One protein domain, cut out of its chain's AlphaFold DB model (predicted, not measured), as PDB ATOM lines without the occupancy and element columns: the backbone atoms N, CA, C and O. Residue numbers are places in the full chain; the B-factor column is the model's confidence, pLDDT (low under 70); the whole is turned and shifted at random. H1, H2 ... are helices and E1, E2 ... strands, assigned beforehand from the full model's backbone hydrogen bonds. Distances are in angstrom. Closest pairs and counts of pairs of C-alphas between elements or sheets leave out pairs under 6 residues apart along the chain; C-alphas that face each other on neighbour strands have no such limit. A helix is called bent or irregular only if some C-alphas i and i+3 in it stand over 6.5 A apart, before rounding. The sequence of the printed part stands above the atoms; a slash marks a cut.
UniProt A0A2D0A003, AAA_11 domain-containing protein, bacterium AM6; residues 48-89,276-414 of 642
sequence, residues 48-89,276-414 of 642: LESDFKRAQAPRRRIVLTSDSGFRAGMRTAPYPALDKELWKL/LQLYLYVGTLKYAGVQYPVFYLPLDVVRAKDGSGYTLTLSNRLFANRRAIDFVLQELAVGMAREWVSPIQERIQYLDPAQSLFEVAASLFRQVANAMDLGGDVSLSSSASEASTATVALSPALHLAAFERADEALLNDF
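Overview. This is residues 48 to 89 and 276 to 414 of the 642 residues of the protein "AAA_11 domain-containing protein" of bacterium AM6 (UniProt A0A2D0A003). A strongly twisted antiparallel sheet has its long bent strands E2, E3 and E7 side by side, with H1 and H3 over one face and H2 on the opposite face. The hairpin of E3 and E4 reaches out as an arm, and its tip, residues 304 to 309, sticks out. The printed part has 181 residues, four named helices and seven named strands, in the order E1 H1 E2 E3 E4 E5 H2 E6 H3 E7 H4. The class is mixed; the whole is compact, with a radius of gyration of the C-alphas of 16.4 A, yet elongated, spanning 59 by 38 by 37 A.

Along the chain. After residues 48 to 72, with no named element, E1 is residues 73 to 75, from C-alpha 73 at (70.255, 72.605, 76.029). H1 is 80 to 89. After the cut come E2, 276 to 287, 25.0 A long, and E3, 290 to 303, 32.1 A. E4 is 310 to 314, E5 317 to 320, H2 322 to 336, 20.5 A, and E6 348 to 350. H3 is 357 to 371, 21.2 A, and E7 392 to 404, 25.7 A. H4, 406 to 414, ends at C-alpha 414 at (91.371, 55.407, 66.901); it is irregular, with C-alphas 407 and 410 7.1 A apart.

Arrangement. The sheet is branched at E3. E2 is on one side of E3, with N 282 and O 295 at 2.9 A; E4, N 302 and O 311 at 2.8 A, and E5, N 296 and O 319 at 2.9 A, are on the other. E2, E3 and E4 form a meander, each strand the antiparallel neighbour of the one before. E7 is on the other side of E2 from E3, with N 279 and O 401 at 2.8 A. Edge strand E1 pairs with E7, N 74 and O 400 at 2.8 A, and edge strand E6 with E5, N 349 and O 318 at 2.9 A. E2 bends by 88 degrees at residue 282, E3 by 81 at 295 and E7 by 97 at 396. H1 is on the sheet at a height of 9.9 A, across the strands, at 84 degrees to E7 on the local plane. H3 is on the same face; its closest C-alphas with E5 are Leu 357 and Leu 318, 6.8 A. H2, on the opposite face, comes closest to E3 at C-alphas Ala 324 and Tyr 292, 6.4 A. H4 is not on the sheet. Every O i to N i+4 pair is within hydrogen-bond range in H1, H2 and H3; in H4, 3 of 5.

Size, cuts and confidence. C-alphas Asp 306 and Ala 337 are farthest apart, 59.4 A. Residues 90 to 275 are not printed, a gap of 23.7 A. The links H2 to E6 and H3 to E7 are long. Mean pLDDT of the printed part is 85.9; residues 48 to 56 and 406 to 410 are under 70.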
ATOM      1  N   LEU A  48      92.758  64.543  63.793       69.88
ATOM      2  CA  LEU A  48      91.298  64.688  63.819       69.88
ATOM      3  C   LEU A  48      90.840  65.576  64.984       69.88
ATOM      4  O   LEU A  48      89.911  66.365  64.837       69.88
ATOM      5  N   GLU A  49      91.525  65.510  66.125       65.44
ATOM      6  CA  GLU A  49      91.242  66.355  67.285       65.44
ATOM      7  C   GLU A  49      91.578  67.834  67.015       65.44
ATOM      8  O   GLU A  49      90.905  68.726  67.528       65.44
ATOM      9  N   SER A  50      92.571  68.123  66.170       60.84
ATOM     10  CA  SER A  50      93.015  69.491  65.856       60.84
ATOM     11  C   SER A  50      92.398  70.110  64.591       60.84
ATOM     12  O   SER A  50      92.711  71.261  64.270       60.84
ATOM     13  N   ASP A  51      91.497  69.400  63.895       52.78
ATOM     14  CA  ASP A  51      90.668  69.914  62.781       52.78
ATOM     15  C   ASP A  51      91.462  70.653  61.685       52.78
ATOM     16  O   ASP A  51      91.018  71.646  61.103       52.78
ATOM     17  N   PHE A  52      92.684  70.192  61.407       53.41
ATOM     18  CA  PHE A  52      93.582  70.769  60.399       53.41
ATOM     19  C   PHE A  52      93.997  72.243  60.642       53.41
ATOM     20  O   PHE A  52      94.682  72.820  59.792       53.41
ATOM     21  N   LYS A  53      93.633  72.888  61.769       48.34
ATOM     22  CA  LYS A  53      93.931  74.313  62.045       48.34
ATOM     23  C   LYS A  53      94.133  74.603  63.539       48.34
ATOM     24  O   LYS A  53      93.180  74.678  64.305       48.34
ATOM     25  N   ARG A  54      95.373  74.940  63.923       50.81
ATOM     26  CA  ARG A  54      95.819  75.318  65.291       50.81
ATOM     27  C   ARG A  54      95.130  76.542  65.942       50.81
ATOM     28  O   ARG A  54      95.537  76.931  67.028       50.81
ATOM     29  N   ALA A  55      94.146  77.179  65.301       56.47
ATOM     30  CA  ALA A  55      93.585  78.467  65.740       56.47
ATOM     31  C   ALA A  55      92.050  78.565  65.662       56.47
ATOM     32  O   ALA A  55      91.495  79.655  65.791       56.47
ATOM     33  N   GLN A  56      91.335  77.466  65.398       66.56
ATOM     34  CA  GLN A  56      89.877  77.523  65.307       66.56
ATOM     35  C   GLN A  56      89.232  77.261  66.668       66.56
ATOM     36  O   GLN A  56      89.501  76.252  67.315       66.56
ATOM     37  N   ALA A  57      88.342  78.167  67.080       75.94
ATOM     38  CA  ALA A  57      87.594  78.026  68.320       75.94
ATOM     39  C   ALA A  57      86.793  76.703  68.333       75.94
ATOM     40  O   ALA A  57      86.099  76.414  67.350       75.94
ATOM     41  N   PRO A  58      86.818  75.935  69.439       84.69
ATOM     42  CA  PRO A  58      86.191  74.619  69.522       84.69
ATOM     43  C   PRO A  58      84.705  74.643  69.151       84.69
ATOM     44  O   PRO A  58      83.984  75.595  69.478       84.69
ATOM     45  N   ARG A  59      84.244  73.573  68.492       85.75
ATOM     46  CA  ARG A  59      82.844  73.399  68.075       85.75
ATOM     47  C   ARG A  59      81.917  73.087  69.248       85.75
ATOM     48  O   ARG A  59      80.854  73.691  69.354       85.75
ATOM     49  N   ARG A  60      82.332  72.193  70.157       89.88
ATOM     50  CA  ARG A  60      81.532  71.800  71.326       89.88
ATOM     51  C   ARG A  60      81.454  72.924  72.350       89.88
ATOM     52  O   ARG A  60      82.332  73.072  73.197       89.88
ATOM     53  N   ARG A  61      80.374  73.689  72.256       93.06
ATOM     54  CA  ARG A  61      80.019  74.806  73.134       93.06
ATOM     55  C   ARG A  61      78.732  74.483  73.879       93.06
ATOM     56  O   ARG A  61      77.955  73.628  73.459       93.06
ATOM     57  N   ILE A  62      78.497  75.188  74.975       94.81
ATOM     58  CA  ILE A  62      77.218  75.143  75.677       94.81
ATOM     59  C   ILE A  62      76.267  76.101  74.960       94.81
ATOM     60  O   ILE A  62      76.392  77.319  75.078       94.81
ATOM     61  N   VAL A  63      75.331  75.535  74.201       93.12
ATOM     62  CA  VAL A  63      74.307  76.268  73.451       93.12
ATOM     63  C   VAL A  63      72.943  75.858  73.997       93.12
ATOM     64  O   VAL A  63      72.539  74.708  73.868       93.12
ATOM     65  N   LEU A  64      72.241  76.788  74.650       92.50
ATOM     66  CA  LEU A  64      70.914  76.513  75.224       92.50
ATOM     67  C   LEU A  64      69.803  76.624  74.174       92.50
ATOM     68  O   LEU A  64      68.826  75.878  74.209       92.50
ATOM     69  N   THR A  65      69.985  77.521  73.210       91.00
ATOM     70  CA  THR A  65      69.063  77.761  72.100       91.00
ATOM     71  C   THR A  65      69.867  77.755  70.810       91.00
ATOM     72  O   THR A  65      70.857  78.474  70.707       91.00
ATOM     73  N   SER A  66      69.472  76.907  69.867       86.69
ATOM     74  CA  SER A  66      70.061  76.825  68.528       86.69
ATOM     75  C   SER A  66      69.804  78.097  67.714       86.69
ATOM     76  O   SER A  66      68.887  78.864  68.017       86.69
ATOM     77  N   ASP A  67      70.562  78.280  66.633       81.12
ATOM     78  CA  ASP A  67      70.413  79.421  65.718       81.12
ATOM     79  C   ASP A  67      69.023  79.483  65.055       81.12
ATOM     80  O   ASP A  67      68.543  80.557  64.697       81.12
ATOM     81  N   SER A  68      68.347  78.338  64.921       80.94
ATOM     82  CA  SER A  68      66.976  78.218  64.409       80.94
ATOM     83  C   SER A  68      65.896  78.387  65.486       80.94
ATOM     84  O   SER A  68      64.709  78.278  65.187       80.94
ATOM     85  N   GLY A  69      66.283  78.674  66.733       83.19
ATOM     86  CA  GLY A  69      65.371  78.949  67.845       83.19
ATOM     87  C   GLY A  69      64.918  77.718  68.638       83.19
ATOM     88  O   GLY A  69      64.229  77.875  69.644       83.19
ATOM     89  N   PHE A  70      65.317  76.500  68.253       86.44
ATOM     90  CA  PHE A  70      65.028  75.294  69.041       86.44
ATOM     91  C   PHE A  70      65.864  75.233  70.317       86.44
ATOM     92  O   PHE A  70      67.004  75.705  70.350       86.44
ATOM     93  N   ARG A  71      65.331  74.581  71.351       89.31
ATOM     94  CA  ARG A  71      66.050  74.332  72.599       89.31
ATOM     95  C   ARG A  71      67.105  73.243  72.396       89.31
ATOM     96  O   ARG A  71      66.776  72.082  72.202       89.31
ATOM     97  N   ALA A  72      68.371  73.643  72.454       92.69
ATOM     98  CA  ALA A  72      69.531  72.771  72.263       92.69
ATOM     99  C   ALA A  72      70.215  72.387  73.587       92.69
ATOM    100  O   ALA A  72      71.053  71.489  73.613       92.69
ATOM    101  N   GLY A  73      69.824  73.014  74.700       94.69
ATOM    102  CA  GLY A  73      70.255  72.605  76.029       94.69
ATOM    103  C   GLY A  73      69.446  73.238  77.156       94.69
ATOM    104  O   GLY A  73      68.690  74.192  76.962       94.69
ATOM    105  N   MET A  74      69.625  72.709  78.362       94.56
ATOM    106  CA  MET A  74      69.008  73.198  79.591       94.56
ATOM    107  C   MET A  74      69.995  73.156  80.761       94.56
ATOM    108  O   MET A  74      70.865  72.288  80.845       94.56
ATOM    109  N   ARG A  75      69.846  74.116  81.677       93.31
ATOM    110  CA  ARG A  75      70.606  74.176  82.934       93.31
ATOM    111  C   ARG A  75      69.887  73.362  83.999       93.31
ATOM    112  O   ARG A  75      68.669  73.452  84.110       93.31
ATOM    113  N   THR A  76      70.636  72.643  84.824       93.31
ATOM    114  CA  THR A  76      70.075  71.863  85.940       93.31
ATOM    115  C   THR A  76      69.898  72.712  87.196       93.31
ATOM    116  O   THR A  76      68.915  72.544  87.906       93.31
ATOM    117  N   ALA A  77      70.789  73.683  87.431       90.12
ATOM    118  CA  ALA A  77      70.800  74.535  88.624       90.12
ATOM    119  C   ALA A  77      69.465  75.249  88.949       90.12
ATOM    120  O   ALA A  77      69.134  75.360  90.131       90.12
ATOM    121  N   PRO A  78      68.652  75.711  87.970       89.25
ATOM    122  CA  PRO A  78      67.320  76.257  88.254       89.25
ATOM    123  C   PRO A  78      66.333  75.249  88.871       89.25
ATOM    124  O   PRO A  78      65.295  75.670  89.380       89.25
ATOM    125  N   TYR A  79      66.646  73.951  88.837       92.12
ATOM    126  CA  TYR A  79      65.852  72.836  89.355       92.12
ATOM    127  C   TYR A  79      66.635  72.104  90.465       92.12
ATOM    128  O   TYR A  79      67.285  71.092  90.198       92.12
ATOM    129  N   PRO A  80      66.583  72.567  91.730       90.12
ATOM    130  CA  PRO A  80      67.471  72.076  92.792       90.12
ATOM    131  C   PRO A  80      67.393  70.564  93.049       90.12
ATOM    132  O   PRO A  80      68.404  69.933  93.354       90.12
ATOM    133  N   ALA A  81      66.198  69.976  92.921       92.50
ATOM    134  CA  ALA A  81      66.004  68.536  93.079       92.50
ATOM    135  C   ALA A  81      66.688  67.735  91.956       92.50
ATOM    136  O   ALA A  81      67.362  66.751  92.251       92.50
ATOM    137  N   LEU A  82      66.582  68.199  90.704       94.44
ATOM    138  CA  LEU A  82      67.237  67.581  89.546       94.44
ATOM    139  C   LEU A  82      68.756  67.684  89.663       94.44
ATOM    140  O   LEU A  82      69.458  66.696  89.480       94.44
ATOM    141  N   ASP A  83      69.259  68.872  90.001       93.00
ATOM    142  CA  ASP A  83      70.694  69.105  90.158       93.00
ATOM    143  C   ASP A  83      71.288  68.183  91.232       93.00
ATOM    144  O   ASP A  83      72.245  67.450  90.979       93.00
ATOM    145  N   LYS A  84      70.654  68.122  92.410       92.94
ATOM    146  CA  LYS A  84      71.076  67.240  93.505       92.94
ATOM    147  C   LYS A  84      71.016  65.761  93.124       92.94
ATOM    148  O   LYS A  84      71.887  64.996  93.542       92.94
ATOM    149  N   GLU A  85      69.999  65.343  92.376       94.38
ATOM    150  CA  GLU A  85      69.879  63.962  91.919       94.38
ATOM    151  C   GLU A  85      70.974  63.590  90.922       94.38
ATOM    152  O   GLU A  85      71.599  62.544  91.091       94.38
ATOM    153  N   LEU A  86      71.279  64.464  89.962       94.69
ATOM    154  CA  LEU A  86      72.374  64.262  89.014       94.69
ATOM    155  C   LEU A  86      73.727  64.177  89.723       94.69
ATOM    156  O   LEU A  86      74.492  63.254  89.456       94.69
ATOM    157  N   TRP A  87      74.008  65.062  90.682       94.31
ATOM    158  CA  TRP A  87      75.224  64.956  91.494       94.31
ATOM    159  C   TRP A  87      75.282  63.650  92.285       94.31
ATOM    160  O   TRP A  87      76.313  62.984  92.291       94.31
ATOM    161  N   LYS A  88      74.167  63.237  92.902       93.56
ATOM    162  CA  LYS A  88      74.084  61.950  93.605       93.56
ATOM    163  C   LYS A  88      74.328  60.775  92.657       93.56
ATOM    164  O   LYS A  88      74.937  59.796  93.074       93.56
ATOM    165  N   LEU A  89      73.836  60.855  91.422       93.88
ATOM    166  CA  LEU A  89      74.019  59.834  90.396       93.88
ATOM    167  C   LEU A  89      75.487  59.749  89.957       93.88
ATOM    168  O   LEU A  89      76.037  58.656  89.916       93.88
ATOM    169  N   LEU A 276      72.301  64.082  65.842       85.69
ATOM    170  CA  LEU A 276      72.362  64.635  67.200       85.69
ATOM    171  C   LEU A 276      72.278  63.547  68.280       85.69
ATOM    172  O   LEU A 276      71.611  62.525  68.126       85.69
ATOM    173  N   GLN A 277      72.929  63.801  69.412       90.38
ATOM    174  CA  GLN A 277      72.855  62.989  70.624       90.38
ATOM    175  C   GLN A 277      72.782  63.886  71.869       90.38
ATOM    176  O   GLN A 277      73.264  65.021  71.859       90.38
ATOM    177  N   LEU A 278      72.158  63.382  72.941       94.19
ATOM    178  CA  LEU A 278      72.103  64.056  74.239       94.19
ATOM    179  C   LEU A 278      73.326  63.737  75.093       94.19
ATOM    180  O   LEU A 278      73.800  62.602  75.138       94.19
ATOM    181  N   TYR A 279      73.787  64.749  75.818       95.44
ATOM    182  CA  TYR A 279      74.915  64.661  76.728       95.44
ATOM    183  C   TYR A 279      74.609  65.370  78.046       95.44
ATOM    184  O   TYR A 279      73.962  66.419  78.070       95.44
ATOM    185  N   LEU A 280      75.134  64.821  79.140       97.12
ATOM    186  CA  LEU A 280      75.312  65.539  80.393       97.12
ATOM    187  C   LEU A 280      76.673  66.230  80.353       97.12
ATOM    188  O   LEU A 280      77.710  65.574  80.319       97.12
ATOM    189  N   TYR A 281      76.677  67.555  80.360       97.25
ATOM    190  CA  TYR A 281      77.880  68.363  80.509       97.25
ATOM    191  C   TYR A 281      78.154  68.619  81.982       97.25
ATOM    192  O   TYR A 281      77.265  69.043  82.721       97.25
ATOM    193  N   VAL A 282      79.398  68.376  82.387       96.44
ATOM    194  CA  VAL A 282      79.867  68.510  83.765       96.44
ATOM    195  C   VAL A 282      80.944  69.585  83.805       96.44
ATOM    196  O   VAL A 282      82.020  69.435  83.221       96.44
ATOM    197  N   GLY A 283      80.641  70.677  84.502       95.50
ATOM    198  CA  GLY A 283      81.510  71.839  84.589       95.50
ATOM    199  C   GLY A 283      81.477  72.710  83.331       95.50
ATOM    200  O   GLY A 283      81.336  72.238  82.202       95.50
ATOM    201  N   THR A 284      81.623  74.014  83.531       95.94
ATOM    202  CA  THR A 284      81.603  75.027  82.475       95.94
ATOM    203  C   THR A 284      82.873  75.856  82.518       95.94
ATOM    204  O   THR A 284      83.196  76.434  83.550       95.94
ATOM    205  N   LEU A 285      83.549  75.944  81.377       95.88
ATOM    206  CA  LEU A 285      84.666  76.835  81.112       95.88
ATOM    207  C   LEU A 285      84.179  77.994  80.244       95.88
ATOM    208  O   LEU A 285      83.699  77.785  79.131       95.88
ATOM    209  N   LYS A 286      84.307  79.222  80.734       95.19
ATOM    210  CA  LYS A 286      83.917  80.433  80.016       95.19
ATOM    211  C   LYS A 286      85.152  81.231  79.633       95.19
ATOM    212  O   LYS A 286      85.944  81.583  80.498       95.19
ATOM    213  N   TYR A 287      85.268  81.574  78.357       93.00
ATOM    214  CA  TYR A 287      86.333  82.423  77.828       93.00
ATOM    215  C   TYR A 287      85.771  83.323  76.727       93.00
ATOM    216  O   TYR A 287      84.997  82.861  75.888       93.00
ATOM    217  N   ALA A 288      86.115  84.615  76.753       87.88
ATOM    218  CA  ALA A 288      85.673  85.605  75.761       87.88
ATOM    219  C   ALA A 288      84.149  85.592  75.474       87.88
ATOM    220  O   ALA A 288      83.703  85.747  74.340       87.88
ATOM    221  N   GLY A 289      83.330  85.364  76.508       86.75
ATOM    222  CA  GLY A 289      81.865  85.311  76.394       86.75
ATOM    223  C   GLY A 289      81.290  83.986  75.874       86.75
ATOM    224  O   GLY A 289      80.078  83.796  75.951       86.75
ATOM    225  N   VAL A 290      82.126  83.048  75.424       92.75
ATOM    226  CA  VAL A 290      81.714  81.707  74.985       92.75
ATOM    227  C   VAL A 290      81.841  80.715  76.141       92.75
ATOM    228  O   VAL A 290      82.779  80.793  76.932       92.75
ATOM    229  N   GLN A 291      80.889  79.786  76.246       95.50
ATOM    230  CA  GLN A 291      80.885  78.720  77.249       95.50
ATOM    231  C   GLN A 291      81.181  77.369  76.597       95.50
ATOM    232  O   GLN A 291      80.577  77.010  75.585       95.50
ATOM    233  N   TYR A 292      82.074  76.605  77.211       95.81
ATOM    234  CA  TYR A 292      82.475  75.267  76.803       95.81
ATOM    235  C   TYR A 292      82.237  74.297  77.963       95.81
ATOM    236  O   TYR A 292      82.543  74.642  79.107       95.81
ATOM    237  N   PRO A 293      81.708  73.089  77.717       96.56
ATOM    238  CA  PRO A 293      81.685  72.068  78.754       96.56
ATOM    239  C   PRO A 293      83.114  71.607  79.038       96.56
ATOM    240  O   PRO A 293      83.889  71.450  78.094       96.56
ATOM    241  N   VAL A 294      83.460  71.391  80.308       95.88
ATOM    242  CA  VAL A 294      84.779  70.851  80.691       95.88
ATOM    243  C   VAL A 294      84.805  69.347  80.445       95.88
ATOM    244  O   VAL A 294      85.705  68.844  79.774       95.88
ATOM    245  N   PHE A 295      83.773  68.651  80.921       96.00
ATOM    246  CA  PHE A 295      83.543  67.241  80.644       96.00
ATOM    247  C   PHE A 295      82.147  67.015  80.084       96.00
ATOM    248  O   PHE A 295      81.246  67.843  80.248       96.00
ATOM    249  N   TYR A 296      81.958  65.873  79.439       94.75
ATOM    250  CA  TYR A 296      80.671  65.467  78.910       94.75
ATOM    251  C   TYR A 296      80.499  63.949  78.950       94.75
ATOM    252  O   TYR A 296      81.468  63.195  78.854       94.75
ATOM    253  N   LEU A 297      79.252  63.511  79.106       93.25
ATOM    254  CA  LEU A 297      78.864  62.107  79.138       93.25
ATOM    255  C   LEU A 297      77.667  61.884  78.213       93.25
ATOM    256  O   LEU A 297      76.654  62.563  78.389       93.25
ATOM    257  N   PRO A 298      77.752  60.952  77.254       91.12
ATOM    258  CA  PRO A 298      76.600  60.515  76.479       91.12
ATOM    259  C   PRO A 298      75.436  60.047  77.363       91.12
ATOM    260  O   PRO A 298      75.648  59.365  78.373       91.12
ATOM    261  N   LEU A 299      74.219  60.396  76.947       91.69
ATOM    262  CA  LEU A 299      72.960  59.975  77.553       91.69
ATOM    263  C   LEU A 299      72.152  59.135  76.567       91.69
ATOM    264  O   LEU A 299      71.881  59.576  75.447       91.69
ATOM    265  N   ASP A 300      71.702  57.973  77.025       89.56
ATOM    266  CA  ASP A 300      70.661  57.201  76.357       89.56
ATOM    267  C   ASP A 300      69.304  57.584  76.942       89.56
ATOM    268  O   ASP A 300      69.130  57.619  78.160       89.56
ATOM    269  N   VAL A 301      68.333  57.887  76.080       91.38
ATOM    270  CA  VAL A 301      67.002  58.339  76.501       91.38
ATOM    271  C   VAL A 301      65.938  57.390  75.978       91.38
ATOM    272  O   VAL A 301      65.836  57.133  74.780       91.38
ATOM    273  N   VAL A 302      65.114  56.887  76.893       88.75
ATOM    274  CA  VAL A 302      63.966  56.035  76.592       88.75
ATOM    275  C   VAL A 302      62.700  56.751  77.034       88.75
ATOM    276  O   VAL A 302      62.469  56.983  78.220       88.75
ATOM    277  N   ARG A 303      61.847  57.090  76.067       88.81
ATOM    278  CA  ARG A 303      60.527  57.659  76.338       88.81
ATOM    279  C   ARG A 303      59.548  56.559  76.752       88.81
ATOM    280  O   ARG A 303      59.408  55.552  76.052       88.81
ATOM    281  N   ALA A 304      58.839  56.762  77.860       87.38
ATOM    282  CA  ALA A 304      57.803  55.837  78.308       87.38
ATOM    283  C   ALA A 304      56.623  55.815  77.314       87.38
ATOM    284  O   ALA A 304      56.199  56.855  76.804       87.38
ATOM    285  N   LYS A 305      56.090  54.621  77.011       79.38
ATOM    286  CA  LYS A 305      55.045  54.430  75.979       79.38
ATOM    287  C   LYS A 305      53.713  55.102  76.315       79.38
ATOM    288  O   LYS A 305      52.956  55.436  75.414       79.38
ATOM    289  N   ASP A 306      53.436  55.265  77.600       79.19
ATOM    290  CA  ASP A 306      52.266  55.949  78.151       79.19
ATOM    291  C   ASP A 306      52.444  57.477  78.218       79.19
ATOM    292  O   ASP A 306      51.528  58.189  78.620       79.19
ATOM    293  N   GLY A 307      53.612  57.998  77.820       72.00
ATOM    294  CA  GLY A 307      53.933  59.421  77.893       72.00
ATOM    295  C   GLY A 307      54.192  59.932  79.311       72.00
ATOM    296  O   GLY A 307      54.276  61.145  79.494       72.00
ATOM    297  N   SER A 308      54.341  59.038  80.295       81.25
ATOM    298  CA  SER A 308      54.522  59.385  81.713       81.25
ATOM    299  C   SER A 308      55.866  60.045  82.036       81.25
ATOM    300  O   SER A 308      56.009  60.653  83.096       81.25
ATOM    301  N   GLY A 309      56.854  59.952  81.143       90.31
ATOM    302  CA  GLY A 309      58.183  60.487  81.398       90.31
ATOM    303  C   GLY A 309      59.261  59.981  80.447       90.31
ATOM    304  O   GLY A 309      58.997  59.299  79.449       90.31
ATOM    305  N   TYR A 310      60.491  60.315  80.811       93.94
ATOM    306  CA  TYR A 310      61.721  59.895  80.158       93.94
ATOM    307  C   TYR A 310      62.614  59.190  81.166       93.94
ATOM    308  O   TYR A 310      62.863  59.736  82.236       93.94
ATOM    309  N   THR A 311      63.130  58.018  80.814       93.81
ATOM    310  CA  THR A 311      64.222  57.370  81.543       93.81
ATOM    311  C   THR A 311      65.522  57.690  80.825       93.81
ATOM    312  O   THR A 311      65.641  57.446  79.625       93.81
ATOM    313  N   LEU A 312      66.472  58.266  81.552       94.19
ATOM    314  CA  LEU A 312      67.784  58.630  81.045       94.19
ATOM    315  C   LEU A 312      68.834  57.739  81.699       94.19
ATOM    316  O   LEU A 312      68.834  57.602  82.921       94.19
ATOM    317  N   THR A 313      69.750  57.206  80.900       92.44
ATOM    318  CA  THR A 313      70.869  56.381  81.363       92.44
ATOM    319  C   THR A 313      72.183  57.032  80.947       92.44
ATOM    320  O   THR A 313      72.404  57.322  79.771       92.44
ATOM    321  N   LEU A 314      73.055  57.294  81.921       90.06
ATOM    322  CA  LEU A 314      74.392  57.831  81.687       90.06
ATOM    323  C   LEU A 314      75.332  56.726  81.217       90.06
ATOM    324  O   LEU A 314      75.398  55.651  81.814       90.06
ATOM    325  N   SER A 315      76.124  57.021  80.189       85.00
ATOM    326  CA  SER A 315      77.239  56.150  79.828       85.00
ATOM    327  C   SER A 315      78.339  56.185  80.898       85.00
ATOM    328  O   SER A 315      78.643  57.237  81.464       85.00
ATOM    329  N   ASN A 316      78.992  55.046  81.130       81.06
ATOM    330  CA  ASN A 316      80.136  54.942  82.038       81.06
ATOM    331  C   ASN A 316      81.469  55.343  81.360       81.06
ATOM    332  O   ASN A 316      82.474  54.638  81.425       81.06
ATOM    333  N   ARG A 317      81.470  56.439  80.603       83.25
ATOM    334  CA  ARG A 317      82.680  56.986  79.979       83.25
ATOM    335  C   ARG A 317      82.677  58.488  80.183       83.25
ATOM    336  O   ARG A 317      81.764  59.172  79.724       83.25
ATOM    337  N   LEU A 318      83.692  58.992  80.878       89.94
ATOM    338  CA  LEU A 318      83.865  60.425  81.074       89.94
ATOM    339  C   LEU A 318      84.759  60.969  79.964       89.94
ATOM    340  O   LEU A 318      85.918  60.574  79.847       89.94
ATOM    341  N   PHE A 319      84.229  61.894  79.173       90.25
ATOM    342  CA  PHE A 319      84.995  62.564  78.134       90.25
ATOM    343  C   PHE A 319      85.393  63.961  78.598       90.25
ATOM    344  O   PHE A 319      84.558  64.727  79.077       90.25
ATOM    345  N   ALA A 320      86.658  64.320  78.421       91.88
ATOM    346  CA  ALA A 320      87.163  65.668  78.615       91.88
ATOM    347  C   ALA A 320      87.127  66.449  77.300       91.88
ATOM    348  O   ALA A 320      87.585  65.977  76.259       91.88
ATOM    349  N   ASN A 321      86.646  67.690  77.341       91.81
ATOM    350  CA  ASN A 321      86.701  68.607  76.206       91.81
ATOM    351  C   ASN A 321      88.091  69.245  76.099       91.81
ATOM    352  O   ASN A 321      88.265  70.457  76.262       91.81
ATOM    353  N   ARG A 322      89.096  68.404  75.846       88.50
ATOM    354  CA  ARG A 322      90.499  68.811  75.784       88.50
ATOM    355  C   ARG A 322      90.718  69.943  74.783       88.50
ATOM    356  O   ARG A 322      91.380  70.914  75.123       88.50
ATOM    357  N   ARG A 323      90.061  69.894  73.616       83.75
ATOM    358  CA  ARG A 323      90.087  70.973  72.608       83.75
ATOM    359  C   ARG A 323      89.758  72.341  73.204       83.75
ATOM    360  O   ARG A 323      90.443  73.309  72.898       83.75
ATOM    361  N   ALA A 324      88.719  72.438  74.034       90.06
ATOM    362  CA  ALA A 324      88.347  73.704  74.659       90.06
ATOM    363  C   ALA A 324      89.310  74.133  75.763       90.06
ATOM    364  O   ALA A 324      89.649  75.311  75.843       90.06
ATOM    365  N   ILE A 325      89.770  73.188  76.578       91.62
ATOM    366  CA  ILE A 325      90.717  73.457  77.663       91.62
ATOM    367  C   ILE A 325      92.049  73.960  77.091       91.62
ATOM    368  O   ILE A 325      92.520  75.024  77.485       91.62
ATOM    369  N   ASP A 326      92.605  73.242  76.115       89.06
ATOM    370  CA  ASP A 326      93.875  73.565  75.463       89.06
ATOM    371  C   ASP A 326      93.786  74.878  74.679       89.06
ATOM    372  O   ASP A 326      94.679  75.713  74.792       89.06
ATOM    373  N   PHE A 327      92.684  75.110  73.954       87.56
ATOM    374  CA  PHE A 327      92.443  76.380  73.267       87.56
ATOM    375  C   PHE A 327      92.467  77.562  74.242       87.56
ATOM    376  O   PHE A 327      93.181  78.534  74.013       87.56
ATOM    377  N   VAL A 328      91.730  77.478  75.354       90.06
ATOM    378  CA  VAL A 328      91.685  78.568  76.338       90.06
ATOM    379  C   VAL A 328      93.043  78.763  77.013       90.06
ATOM    380  O   VAL A 328      93.487  79.899  77.152       90.06
ATOM    381  N   LEU A 329      93.737  77.686  77.393       88.94
ATOM    382  CA  LEU A 329      95.072  77.782  77.992       88.94
ATOM    383  C   LEU A 329      96.092  78.396  77.035       88.94
ATOM    384  O   LEU A 329      96.884  79.234  77.458       88.94
ATOM    385  N   GLN A 330      96.055  78.022  75.757       86.62
ATOM    386  CA  GLN A 330      96.918  78.601  74.734       86.62
ATOM    387  C   GLN A 330      96.667  80.107  74.582       86.62
ATOM    388  O   GLN A 330      97.620  80.883  74.547       86.62
ATOM    389  N   GLU A 331      95.405  80.534  74.530       87.06
ATOM    390  CA  GLU A 331      95.046  81.951  74.425       87.06
ATOM    391  C   GLU A 331      95.479  82.756  75.665       87.06
ATOM    392  O   GLU A 331      96.045  83.845  75.545       87.06
ATOM    393  N   LEU A 332      95.298  82.195  76.866       86.12
ATOM    394  CA  LEU A 332      95.785  82.798  78.110       86.12
ATOM    395  C   LEU A 332      97.319  82.886  78.132       86.12
ATOM    396  O   LEU A 332      97.877  83.913  78.516       86.12
ATOM    397  N   ALA A 333      98.003  81.840  77.671       84.62
ATOM    398  CA  ALA A 333      99.457  81.763  77.619       84.62
ATOM    399  C   ALA A 333     100.077  82.784  76.655       84.62
ATOM    400  O   ALA A 333     101.090  83.395  76.995       84.62
ATOM    401  N   VAL A 334      99.447  83.026  75.498       80.62
ATOM    402  CA  VAL A 334      99.840  84.103  74.570       80.62
ATOM    403  C   VAL A 334      99.714  85.469  75.246       80.62
ATOM    404  O   VAL A 334     100.629  86.285  75.143       80.62
ATOM    405  N   GLY A 335      98.624  85.706  75.983       71.12
ATOM    406  CA  GLY A 335      98.419  86.948  76.733       71.12
ATOM    407  C   GLY A 335      99.392  87.149  77.904       71.12
ATOM    408  O   GLY A 335      99.679  88.289  78.264       71.12
ATOM    409  N   MET A 336      99.918  86.062  78.480       72.12
ATOM    410  CA  MET A 336     100.785  86.071  79.671       72.12
ATOM    411  C   MET A 336     102.265  85.748  79.390       72.12
ATOM    412  O   MET A 336     103.060  85.714  80.326       72.12
ATOM    413  N   ALA A 337     102.647  85.506  78.130       74.38
ATOM    414  CA  ALA A 337     103.992  85.082  77.713       74.38
ATOM    415  C   ALA A 337     104.545  83.867  78.497       74.38
ATOM    416  O   ALA A 337     105.722  83.825  78.860       74.38
ATOM    417  N   ARG A 338     103.691  82.873  78.767       77.75
ATOM    418  CA  ARG A 338     104.027  81.661  79.534       77.75
ATOM    419  C   ARG A 338     104.005  80.430  78.627       77.75
ATOM    420  O   ARG A 338     103.221  80.366  77.686       77.75
ATOM    421  N   GLU A 339     104.830  79.429  78.918       74.88
ATOM    422  CA  GLU A 339     104.649  78.096  78.333       74.88
ATOM    423  C   GLU A 339     103.434  77.413  78.966       74.88
ATOM    424  O   GLU A 339     103.247  77.456  80.185       74.88
ATOM    425  N   TRP A 340     102.605  76.771  78.146       77.06
ATOM    426  CA  TRP A 340     101.455  76.012  78.623       77.06
ATOM    427  C   TRP A 340     101.643  74.526  78.340       77.06
ATOM    428  O   TRP A 340     102.265  74.125  77.356       77.06
ATOM    429  N   VAL A 341     101.083  73.711  79.225       80.31
ATOM    430  CA  VAL A 341     101.032  72.257  79.094       80.31
ATOM    431  C   VAL A 341      99.584  71.848  79.283       80.31
ATOM    432  O   VAL A 341      98.915  72.360  80.183       80.31
ATOM    433  N   SER A 342      99.095  70.940  78.439       85.06
ATOM    434  CA  SER A 342      97.736  70.424  78.588       85.06
ATOM    435  C   SER A 342      97.603  69.697  79.934       85.06
ATOM    436  O   SER A 342      98.377  68.769  80.200       85.06
ATOM    437  N   PRO A 343      96.647  70.091  80.794       86.44
ATOM    438  CA  PRO A 343      96.443  69.446  82.084       86.44
ATOM    439  C   PRO A 343      95.824  68.053  81.938       86.44
ATOM    440  O   PRO A 343      95.934  67.251  82.858       86.44
ATOM    441  N   ILE A 344      95.192  67.750  80.799       85.75
ATOM    442  CA  ILE A 344      94.518  66.476  80.550       85.75
ATOM    443  C   ILE A 344      95.213  65.755  79.395       85.75
ATOM    444  O   ILE A 344      95.167  66.192  78.250       85.75
ATOM    445  N   GLN A 345      95.832  64.614  79.699       78.19
ATOM    446  CA  GLN A 345      96.542  63.803  78.703       78.19
ATOM    447  C   GLN A 345      95.589  62.948  77.859       78.19
ATOM    448  O   GLN A 345      95.771  62.826  76.646       78.19
ATOM    449  N   GLU A 346      94.567  62.368  78.493       76.25
ATOM    450  CA  GLU A 346      93.634  61.432  77.863       76.25
ATOM    451  C   GLU A 346      92.226  62.025  77.797       76.25
ATOM    452  O   GLU A 346      91.664  62.459  78.808       76.25
ATOM    453  N   ARG A 347      91.660  62.048  76.584       79.88
ATOM    454  CA  ARG A 347      90.326  62.590  76.312       79.88
ATOM    455  C   ARG A 347      89.228  61.720  76.916       79.88
ATOM    456  O   ARG A 347      88.271  62.262  77.455       79.88
ATOM    457  N   ILE A 348      89.363  60.397  76.830       82.19
ATOM    458  CA  ILE A 348      88.443  59.438  77.447       82.19
ATOM    459  C   ILE A 348      89.076  58.907  78.719       82.19
ATOM    460  O   ILE A 348      90.208  58.436  78.701       82.19
ATOM    461  N   GLN A 349      88.315  58.950  79.802       81.94
ATOM    462  CA  GLN A 349      88.670  58.313  81.056       81.94
ATOM    463  C   GLN A 349      87.807  57.066  81.216       81.94
ATOM    464  O   GLN A 349      86.576  57.160  81.282       81.94
ATOM    465  N   TYR A 350      88.457  55.904  81.239       76.44
ATOM    466  CA  TYR A 350      87.815  54.632  81.554       76.44
ATOM    467  C   TYR A 350      87.809  54.457  83.068       76.44
ATOM    468  O   TYR A 350      88.845  54.598  83.713       76.44
ATOM    469  N   LEU A 351      86.634  54.186  83.629       80.00
ATOM    470  CA  LEU A 351      86.466  54.056  85.069       80.00
ATOM    471  C   LEU A 351      86.505  52.593  85.483       80.00
ATOM    472  O   LEU A 351      85.878  51.738  84.849       80.00
ATOM    473  N   ASP A 352      87.176  52.325  86.599       82.38
ATOM    474  CA  ASP A 352      87.015  51.053  87.292       82.38
ATOM    475  C   ASP A 352      85.583  50.945  87.848       82.38
ATOM    476  O   ASP A 352      85.028  51.951  88.307       82.38
ATOM    477  N   PRO A 353      84.984  49.739  87.916       81.56
ATOM    478  CA  PRO A 353      83.615  49.560  88.417       81.56
ATOM    479  C   PRO A 353      83.374  50.106  89.834       81.56
ATOM    480  O   PRO A 353      82.238  50.411  90.193       81.56
ATOM    481  N   ALA A 354      84.435  50.216  90.640       85.25
ATOM    482  CA  ALA A 354      84.392  50.744  92.002       85.25
ATOM    483  C   ALA A 354      84.518  52.278  92.085       85.25
ATOM    484  O   ALA A 354      84.143  52.849  93.104       85.25
ATOM    485  N   GLN A 355      85.048  52.936  91.051       89.69
ATOM    486  CA  GLN A 355      85.198  54.394  91.010       89.69
ATOM    487  C   GLN A 355      83.878  55.067  90.643       89.69
ATOM    488  O   GLN A 355      83.052  54.478  89.947       89.69
ATOM    489  N   SER A 356      83.700  56.320  91.059       92.00
ATOM    490  CA  SER A 356      82.583  57.158  90.617       92.00
ATOM    491  C   SER A 356      83.016  58.170  89.551       92.00
ATOM    492  O   SER A 356      84.156  58.642  89.536       92.00
ATOM    493  N   LEU A 357      82.084  58.554  88.671       91.75
ATOM    494  CA  LEU A 357      82.310  59.613  87.673       91.75
ATOM    495  C   LEU A 357      82.696  60.934  88.338       91.75
ATOM    496  O   LEU A 357      83.544  61.669  87.827       91.75
ATOM    497  N   PHE A 358      82.097  61.211  89.495       92.56
ATOM    498  CA  PHE A 358      82.394  62.377  90.310       92.56
ATOM    499  C   PHE A 358      83.862  62.438  90.739       92.56
ATOM    500  O   PHE A 358      84.491  63.478  90.568       92.56
ATOM    501  N   GLU A 359      84.421  61.354  91.282       92.00
ATOM    502  CA  GLU A 359      85.802  61.331  91.789       92.00
ATOM    503  C   GLU A 359      86.823  61.633  90.689       92.00
ATOM    504  O   GLU A 359      87.711  62.476  90.865       92.00
ATOM    505  N   VAL A 360      86.658  60.983  89.534       92.19
ATOM    506  CA  VAL A 360      87.534  61.171  88.373       92.19
ATOM    507  C   VAL A 360      87.392  62.593  87.825       92.19
ATOM    508  O   VAL A 360      88.396  63.296  87.667       92.19
ATOM    509  N   ALA A 361      86.157  63.068  87.624       93.50
ATOM    510  CA  ALA A 361      85.896  64.425  87.149       93.50
ATOM    511  C   ALA A 361      86.438  65.487  88.121       93.50
ATOM    512  O   ALA A 361      87.095  66.428  87.687       93.50
ATOM    513  N   ALA A 362      86.238  65.331  89.433       92.94
ATOM    514  CA  ALA A 362      86.718  66.255  90.465       92.94
ATOM    515  C   ALA A 362      88.249  66.330  90.537       92.94
ATOM    516  O   ALA A 362      88.809  67.393  90.823       92.94
ATOM    517  N   SER A 363      88.946  65.220  90.284       92.69
ATOM    518  CA  SER A 363      90.406  65.208  90.176       92.69
ATOM    519  C   SER A 363      90.881  66.016  88.966       92.69
ATOM    520  O   SER A 363      91.660  66.960  89.119       92.69
ATOM    521  N   LEU A 364      90.349  65.714  87.780       93.25
ATOM    522  CA  LEU A 364      90.729  66.382  86.534       93.25
ATOM    523  C   LEU A 364      90.331  67.860  86.524       93.25
ATOM    524  O   LEU A 364      91.099  68.711  86.089       93.25
ATOM    525  N   PHE A 365      89.168  68.201  87.075       94.19
ATOM    526  CA  PHE A 365      88.714  69.584  87.178       94.19
ATOM    527  C   PHE A 365      89.643  70.435  88.038       94.19
ATOM    528  O   PHE A 365      89.904  71.580  87.692       94.19
ATOM    529  N   ARG A 366      90.194  69.881  89.127       93.00
ATOM    530  CA  ARG A 366      91.213  70.580  89.926       93.00
ATOM    531  C   ARG A 366      92.496  70.809  89.135       93.00
ATOM    532  O   ARG A 366      93.092  71.872  89.269       93.00
ATOM    533  N   GLN A 367      92.911  69.857  88.297       92.62
ATOM    534  CA  GLN A 367      94.066  70.045  87.410       92.62
ATOM    535  C   GLN A 367      93.814  71.179  86.406       92.62
ATOM    536  O   GLN A 367      94.676  72.037  86.232       92.62
ATOM    537  N   VAL A 368      92.615  71.231  85.814       92.50
ATOM    538  CA  VAL A 368      92.196  72.319  84.912       92.50
ATOM    539  C   VAL A 368      92.145  73.662  85.644       92.50
ATOM    540  O   VAL A 368      92.711  74.636  85.157       92.50
ATOM    541  N   ALA A 369      91.532  73.717  86.830       91.81
ATOM    542  CA  ALA A 369      91.454  74.929  87.642       91.81
ATOM    543  C   ALA A 369      92.850  75.457  88.005       91.81
ATOM    544  O   ALA A 369      93.120  76.641  87.831       91.81
ATOM    545  N   ASN A 370      93.762  74.577  88.431       90.56
ATOM    546  CA  ASN A 370      95.147  74.943  88.732       90.56
ATOM    547  C   ASN A 370      95.893  75.462  87.494       90.56
ATOM    548  O   ASN A 370      96.654  76.416  87.605       90.56
ATOM    549  N   ALA A 371      95.681  74.857  86.321       89.25
ATOM    550  CA  ALA A 371      96.314  75.302  85.077       89.25
ATOM    551  C   ALA A 371      95.825  76.688  84.616       89.25
ATOM    552  O   ALA A 371      96.543  77.377  83.898       89.25
ATOM    553  N   MET A 372      94.622  77.093  85.033       89.25
ATOM    554  CA  MET A 372      94.011  78.392  84.731       89.25
ATOM    555  C   MET A 372      94.176  79.418  85.862       89.25
ATOM    556  O   MET A 372      93.505  80.446  85.840       89.25
ATOM    557  N   ASP A 373      95.028  79.130  86.855       86.94
ATOM    558  CA  ASP A 373      95.249  79.956  88.050       86.94
ATOM    559  C   ASP A 373      93.951  80.244  88.853       86.94
ATOM    560  O   ASP A 373      93.807  81.284  89.488       86.94
ATOM    561  N   LEU A 374      93.005  79.293  88.843       86.75
ATOM    562  CA  LEU A 374      91.737  79.287  89.603       86.75
ATOM    563  C   LEU A 374      91.719  78.205  90.706       86.75
ATOM    564  O   LEU A 374      90.666  77.792  91.203       86.75
ATOM    565  N   GLY A 375      92.891  77.664  91.037       77.62
ATOM    566  CA  GLY A 375      93.052  76.582  92.003       77.62
ATOM    567  C   GLY A 375      92.659  76.991  93.421       77.62
ATOM    568  O   GLY A 375      93.151  77.985  93.938       77.62
ATOM    569  N   GLY A 376      91.807  76.197  94.075       75.69
ATOM    570  CA  GLY A 376      91.342  76.461  95.445       75.69
ATOM    571  C   GLY A 376      90.095  77.348  95.540       75.69
ATOM    572  O   GLY A 376      89.408  77.287  96.555       75.69
ATOM    573  N   ASP A 377      89.748  78.061  94.467       77.69
ATOM    574  CA  ASP A 377      88.580  78.953  94.417       77.69
ATOM    575  C   ASP A 377      87.312  78.265  93.886       77.69
ATOM    576  O   ASP A 377      86.198  78.759  94.069       77.69
ATOM    577  N   VAL A 378      87.459  77.105  93.238       84.44
ATOM    578  CA  VAL A 378      86.345  76.323  92.690       84.44
ATOM    579  C   VAL A 378      86.559  74.823  92.873       84.44
ATOM    580  O   VAL A 378      87.672  74.300  92.798       84.44
ATOM    581  N   SER A 379      85.459  74.106  93.093       86.00
ATOM    582  CA  SER A 379      85.417  72.642  93.128       86.00
ATOM    583  C   SER A 379      84.188  72.133  92.377       86.00
ATOM    584  O   SER A 379      83.193  72.845  92.268       86.00
ATOM    585  N   LEU A 380      84.234  70.904  91.857       85.62
ATOM    586  CA  LEU A 380      83.037  70.246  91.326       85.62
ATOM    587  C   LEU A 380      82.150  69.823  92.498       85.62
ATOM    588  O   LEU A 380      82.452  68.846  93.177       85.62
ATOM    589  N   SER A 381      81.081  70.571  92.760       82.75
ATOM    590  CA  SER A 381      80.006  70.179  93.676       82.75
ATOM    591  C   SER A 381      78.749  71.015  93.428       82.75
ATOM    592  O   SER A 381      78.823  72.090  92.831       82.75
ATOM    593  N   SER A 382      77.603  70.554  93.934       76.31
ATOM    594  CA  SER A 382      76.322  71.270  93.832       76.31
ATOM    595  C   SER A 382      76.285  72.600  94.592       76.31
ATOM    596  O   SER A 382      75.451  73.452  94.297       76.31
ATOM    597  N   SER A 383      77.165  72.791  95.580       75.31
ATOM    598  CA  SER A 383      77.230  73.999  96.411       75.31
ATOM    599  C   SER A 383      78.420  74.904  96.094       75.31
ATOM    600  O   SER A 383      78.572  75.942  96.735       75.31
ATOM    601  N   ALA A 384      79.282  74.522  95.150       79.00
ATOM    602  CA  ALA A 384      80.439  75.326  94.789       79.00
ATOM    603  C   ALA A 384      80.047  76.529  93.921       79.00
ATOM    604  O   ALA A 384      79.207  76.443  93.025       79.00
ATOM    605  N   SER A 385      80.687  77.664  94.194       81.25
ATOM    606  CA  SER A 385      80.555  78.884  93.405       81.25
ATOM    607  C   SER A 385      81.429  78.841  92.154       81.25
ATOM    608  O   SER A 385      82.453  78.164  92.118       81.25
ATOM    609  N   GLU A 386      81.035  79.598  91.131       88.88
ATOM    610  CA  GLU A 386      81.908  79.903  89.995       88.88
ATOM    611  C   GLU A 386      83.138  80.686  90.477       88.88
ATOM    612  O   GLU A 386      83.001  81.632  91.256       88.88
ATOM    613  N   ALA A 387      84.322  80.309  89.995       90.06
ATOM    614  CA  ALA A 387      85.532  81.111  90.128       90.06
ATOM    615  C   ALA A 387      85.827  81.801  88.798       90.06
ATOM    616  O   ALA A 387      85.636  81.225  87.726       90.06
ATOM    617  N   SER A 388      86.287  83.048  88.853       91.06
ATOM    618  CA  SER A 388      86.546  83.835  87.651       91.06
ATOM    619  C   SER A 388      87.733  84.770  87.817       91.06
ATOM    620  O   SER A 388      87.989  85.301  88.895       91.06
ATOM    621  N   THR A 389      88.437  84.981  86.713       86.94
ATOM    622  CA  THR A 389      89.393  86.068  86.505       86.94
ATOM    623  C   THR A 389      88.786  87.096  85.542       86.94
ATOM    624  O   THR A 389      87.626  86.993  85.141       86.94
ATOM    625  N   ALA A 390      89.576  88.085  85.113       83.69
ATOM    626  CA  ALA A 390      89.146  89.053  84.105       83.69
ATOM    627  C   ALA A 390      88.825  88.422  82.731       83.69
ATOM    628  O   ALA A 390      88.065  89.004  81.960       83.69
ATOM    629  N   THR A 391      89.402  87.260  82.405       85.94
ATOM    630  CA  THR A 391      89.349  86.670  81.053       85.94
ATOM    631  C   THR A 391      88.722  85.281  81.006       85.94
ATOM    632  O   THR A 391      88.094  84.936  80.000       85.94
ATOM    633  N   VAL A 392      88.859  84.489  82.075       92.44
ATOM    634  CA  VAL A 392      88.363  83.108  82.154       92.44
ATOM    635  C   VAL A 392      87.525  82.888  83.411       92.44
ATOM    636  O   VAL A 392      87.841  83.425  84.470       92.44
ATOM    637  N   ALA A 393      86.468  82.085  83.309       93.69
ATOM    638  CA  ALA A 393      85.709  81.608  84.461       93.69
ATOM    639  C   ALA A 393      85.484  80.100  84.389       93.69
ATOM    640  O   ALA A 393      85.333  79.536  83.303       93.69
ATOM    641  N   LEU A 394      85.443  79.458  85.550       94.94
ATOM    642  CA  LEU A 394      85.222  78.033  85.705       94.94
ATOM    643  C   LEU A 394      84.116  77.802  86.738       94.94
ATOM    644  O   LEU A 394      84.156  78.330  87.848       94.94
ATOM    645  N   SER A 395      83.118  77.007  86.369       93.81
ATOM    646  CA  SER A 395      81.919  76.757  87.170       93.81
ATOM    647  C   SER A 395      81.622  75.260  87.248       93.81
ATOM    648  O   SER A 395      81.862  74.554  86.267       93.81
ATOM    649  N   PRO A 396      81.069  74.750  88.363       93.75
ATOM    650  CA  PRO A 396      80.650  73.353  88.478       93.75
ATOM    651  C   PRO A 396      79.314  73.052  87.780       93.75
ATOM    652  O   PRO A 396      78.836  71.924  87.854       93.75
ATOM    653  N   ALA A 397      78.691  74.037  87.122       94.00
ATOM    654  CA  ALA A 397      77.348  73.912  86.563       94.00
ATOM    655  C   ALA A 397      77.180  72.696  85.634       94.00
ATOM    656  O   ALA A 397      77.983  72.479  84.718       94.00
ATOM    657  N   LEU A 398      76.087  71.956  85.842       96.31
ATOM    658  CA  LEU A 398      75.676  70.856  84.977       96.31
ATOM    659  C   LEU A 398      74.669  71.339  83.923       96.31
ATOM    660  O   LEU A 398      73.846  72.230  84.161       96.31
ATOM    661  N   HIS A 399      74.744  70.741  82.737       97.06
ATOM    662  CA  HIS A 399      73.822  71.022  81.641       97.06
ATOM    663  C   HIS A 399      73.420  69.728  80.943       97.06
ATOM    664  O   HIS A 399      74.256  68.853  80.741       97.06
ATOM    665  N   LEU A 400      72.166  69.629  80.516       97.25
ATOM    666  CA  LEU A 400      71.751  68.635  79.527       97.25
ATOM    667  C   LEU A 400      71.757  69.331  78.169       97.25
ATOM    668  O   LEU A 400      71.138  70.385  78.034       97.25
ATOM    669  N   ALA A 401      72.482  68.803  77.188       96.25
ATOM    670  CA  ALA A 401      72.671  69.480  75.908       96.25
ATOM    671  C   ALA A 401      72.778  68.506  74.732       96.25
ATOM    672  O   ALA A 401      73.244  67.377  74.877       96.25
ATOM    673  N   ALA A 402      72.361  68.978  73.562       93.62
ATOM    674  CA  ALA A 402      72.479  68.285  72.291       93.62
ATOM    675  C   ALA A 402      73.825  68.590  71.617       93.62
ATOM    676  O   ALA A 402      74.294  69.732  71.641       93.62
ATOM    677  N   PHE A 403      74.430  67.589  70.977       90.94
ATOM    678  CA  PHE A 403      75.614  67.771  70.133       90.94
ATOM    679  C   PHE A 403      75.707  66.705  69.028       90.94
ATOM    680  O   PHE A 403      75.100  65.642  69.144       90.94
ATOM    681  N   GLU A 404      76.456  66.988  67.959       83.56
ATOM    682  CA  GLU A 404      76.652  66.088  66.812       83.56
ATOM    683  C   GLU A 404      77.523  64.866  67.165       83.56
ATOM    684  O   GLU A 404      78.635  64.994  67.679       83.56
ATOM    685  N   ARG A 405      77.039  63.665  66.835       74.62
ATOM    686  CA  ARG A 405      77.692  62.373  67.110       74.62
ATOM    687  C   ARG A 405      78.857  62.061  66.163       74.62
ATOM    688  O   ARG A 405      79.790  61.355  66.547       74.62
ATOM    689  N   ALA A 406      78.798  62.538  64.918       61.66
ATOM    690  CA  ALA A 406      79.762  62.187  63.868       61.66
ATOM    691  C   ALA A 406      81.202  62.611  64.208       61.66
ATOM    692  O   ALA A 406      82.134  61.852  63.943       61.66
ATOM    693  N   ASP A 407      81.367  63.756  64.878       60.16
ATOM    694  CA  ASP A 407      82.671  64.271  65.317       60.16
ATOM    695  C   ASP A 407      83.360  63.344  66.351       60.16
ATOM    696  O   ASP A 407      84.571  63.429  66.541       60.16
ATOM    697  N   GLU A 408      82.634  62.435  67.019       64.88
ATOM    698  CA  GLU A 408      83.193  61.552  68.058       64.88
ATOM    699  C   GLU A 408      83.564  60.151  67.574       64.88
ATOM    700  O   GLU A 408      84.480  59.545  68.127       64.88
ATOM    701  N   ALA A 409      82.855  59.613  66.579       67.06
ATOM    702  CA  ALA A 409      82.946  58.195  66.226       67.06
ATOM    703  C   ALA A 409      84.360  57.793  65.774       67.06
ATOM    704  O   ALA A 409      84.930  56.850  66.312       67.06
ATOM    705  N   LEU A 410      84.963  58.567  64.868       69.81
ATOM    706  CA  LEU A 410      86.309  58.286  64.359       69.81
ATOM    707  C   LEU A 410      87.383  58.421  65.444       69.81
ATOM    708  O   LEU A 410      88.309  57.616  65.502       69.81
ATOM    709  N   LEU A 411      87.266  59.432  66.311       72.31
ATOM    710  CA  LEU A 411      88.197  59.625  67.427       72.31
ATOM    711  C   LEU A 411      88.137  58.444  68.397       72.31
ATOM    712  O   LEU A 411      89.185  57.922  68.775       72.31
ATOM    713  N   ASN A 412      86.925  57.991  68.730       73.06
ATOM    714  CA  ASN A 412      86.712  56.819  69.576       73.06
ATOM    715  C   ASN A 412      87.326  55.558  68.947       73.06
ATOM    716  O   ASN A 412      87.980  54.795  69.654       73.06
ATOM    717  N   ASP A 413      87.162  55.356  67.634       75.62
ATOM    718  CA  ASP A 413      87.714  54.195  66.926       75.62
ATOM    719  C   ASP A 413      89.252  54.173  66.988       75.62
ATOM    720  O   ASP A 413      89.857  53.137  67.270       75.62
ATOM    721  N   PHE A 414      89.912  55.320  66.774       76.12
ATOM    722  CA  PHE A 414      91.371  55.407  66.901       76.12
ATOM    723  C   PHE A 414      91.848  55.206  68.341       76.12
ATOM    724  O   PHE A 414      92.869  54.551  68.556       76.12
TER     725      PHE A 414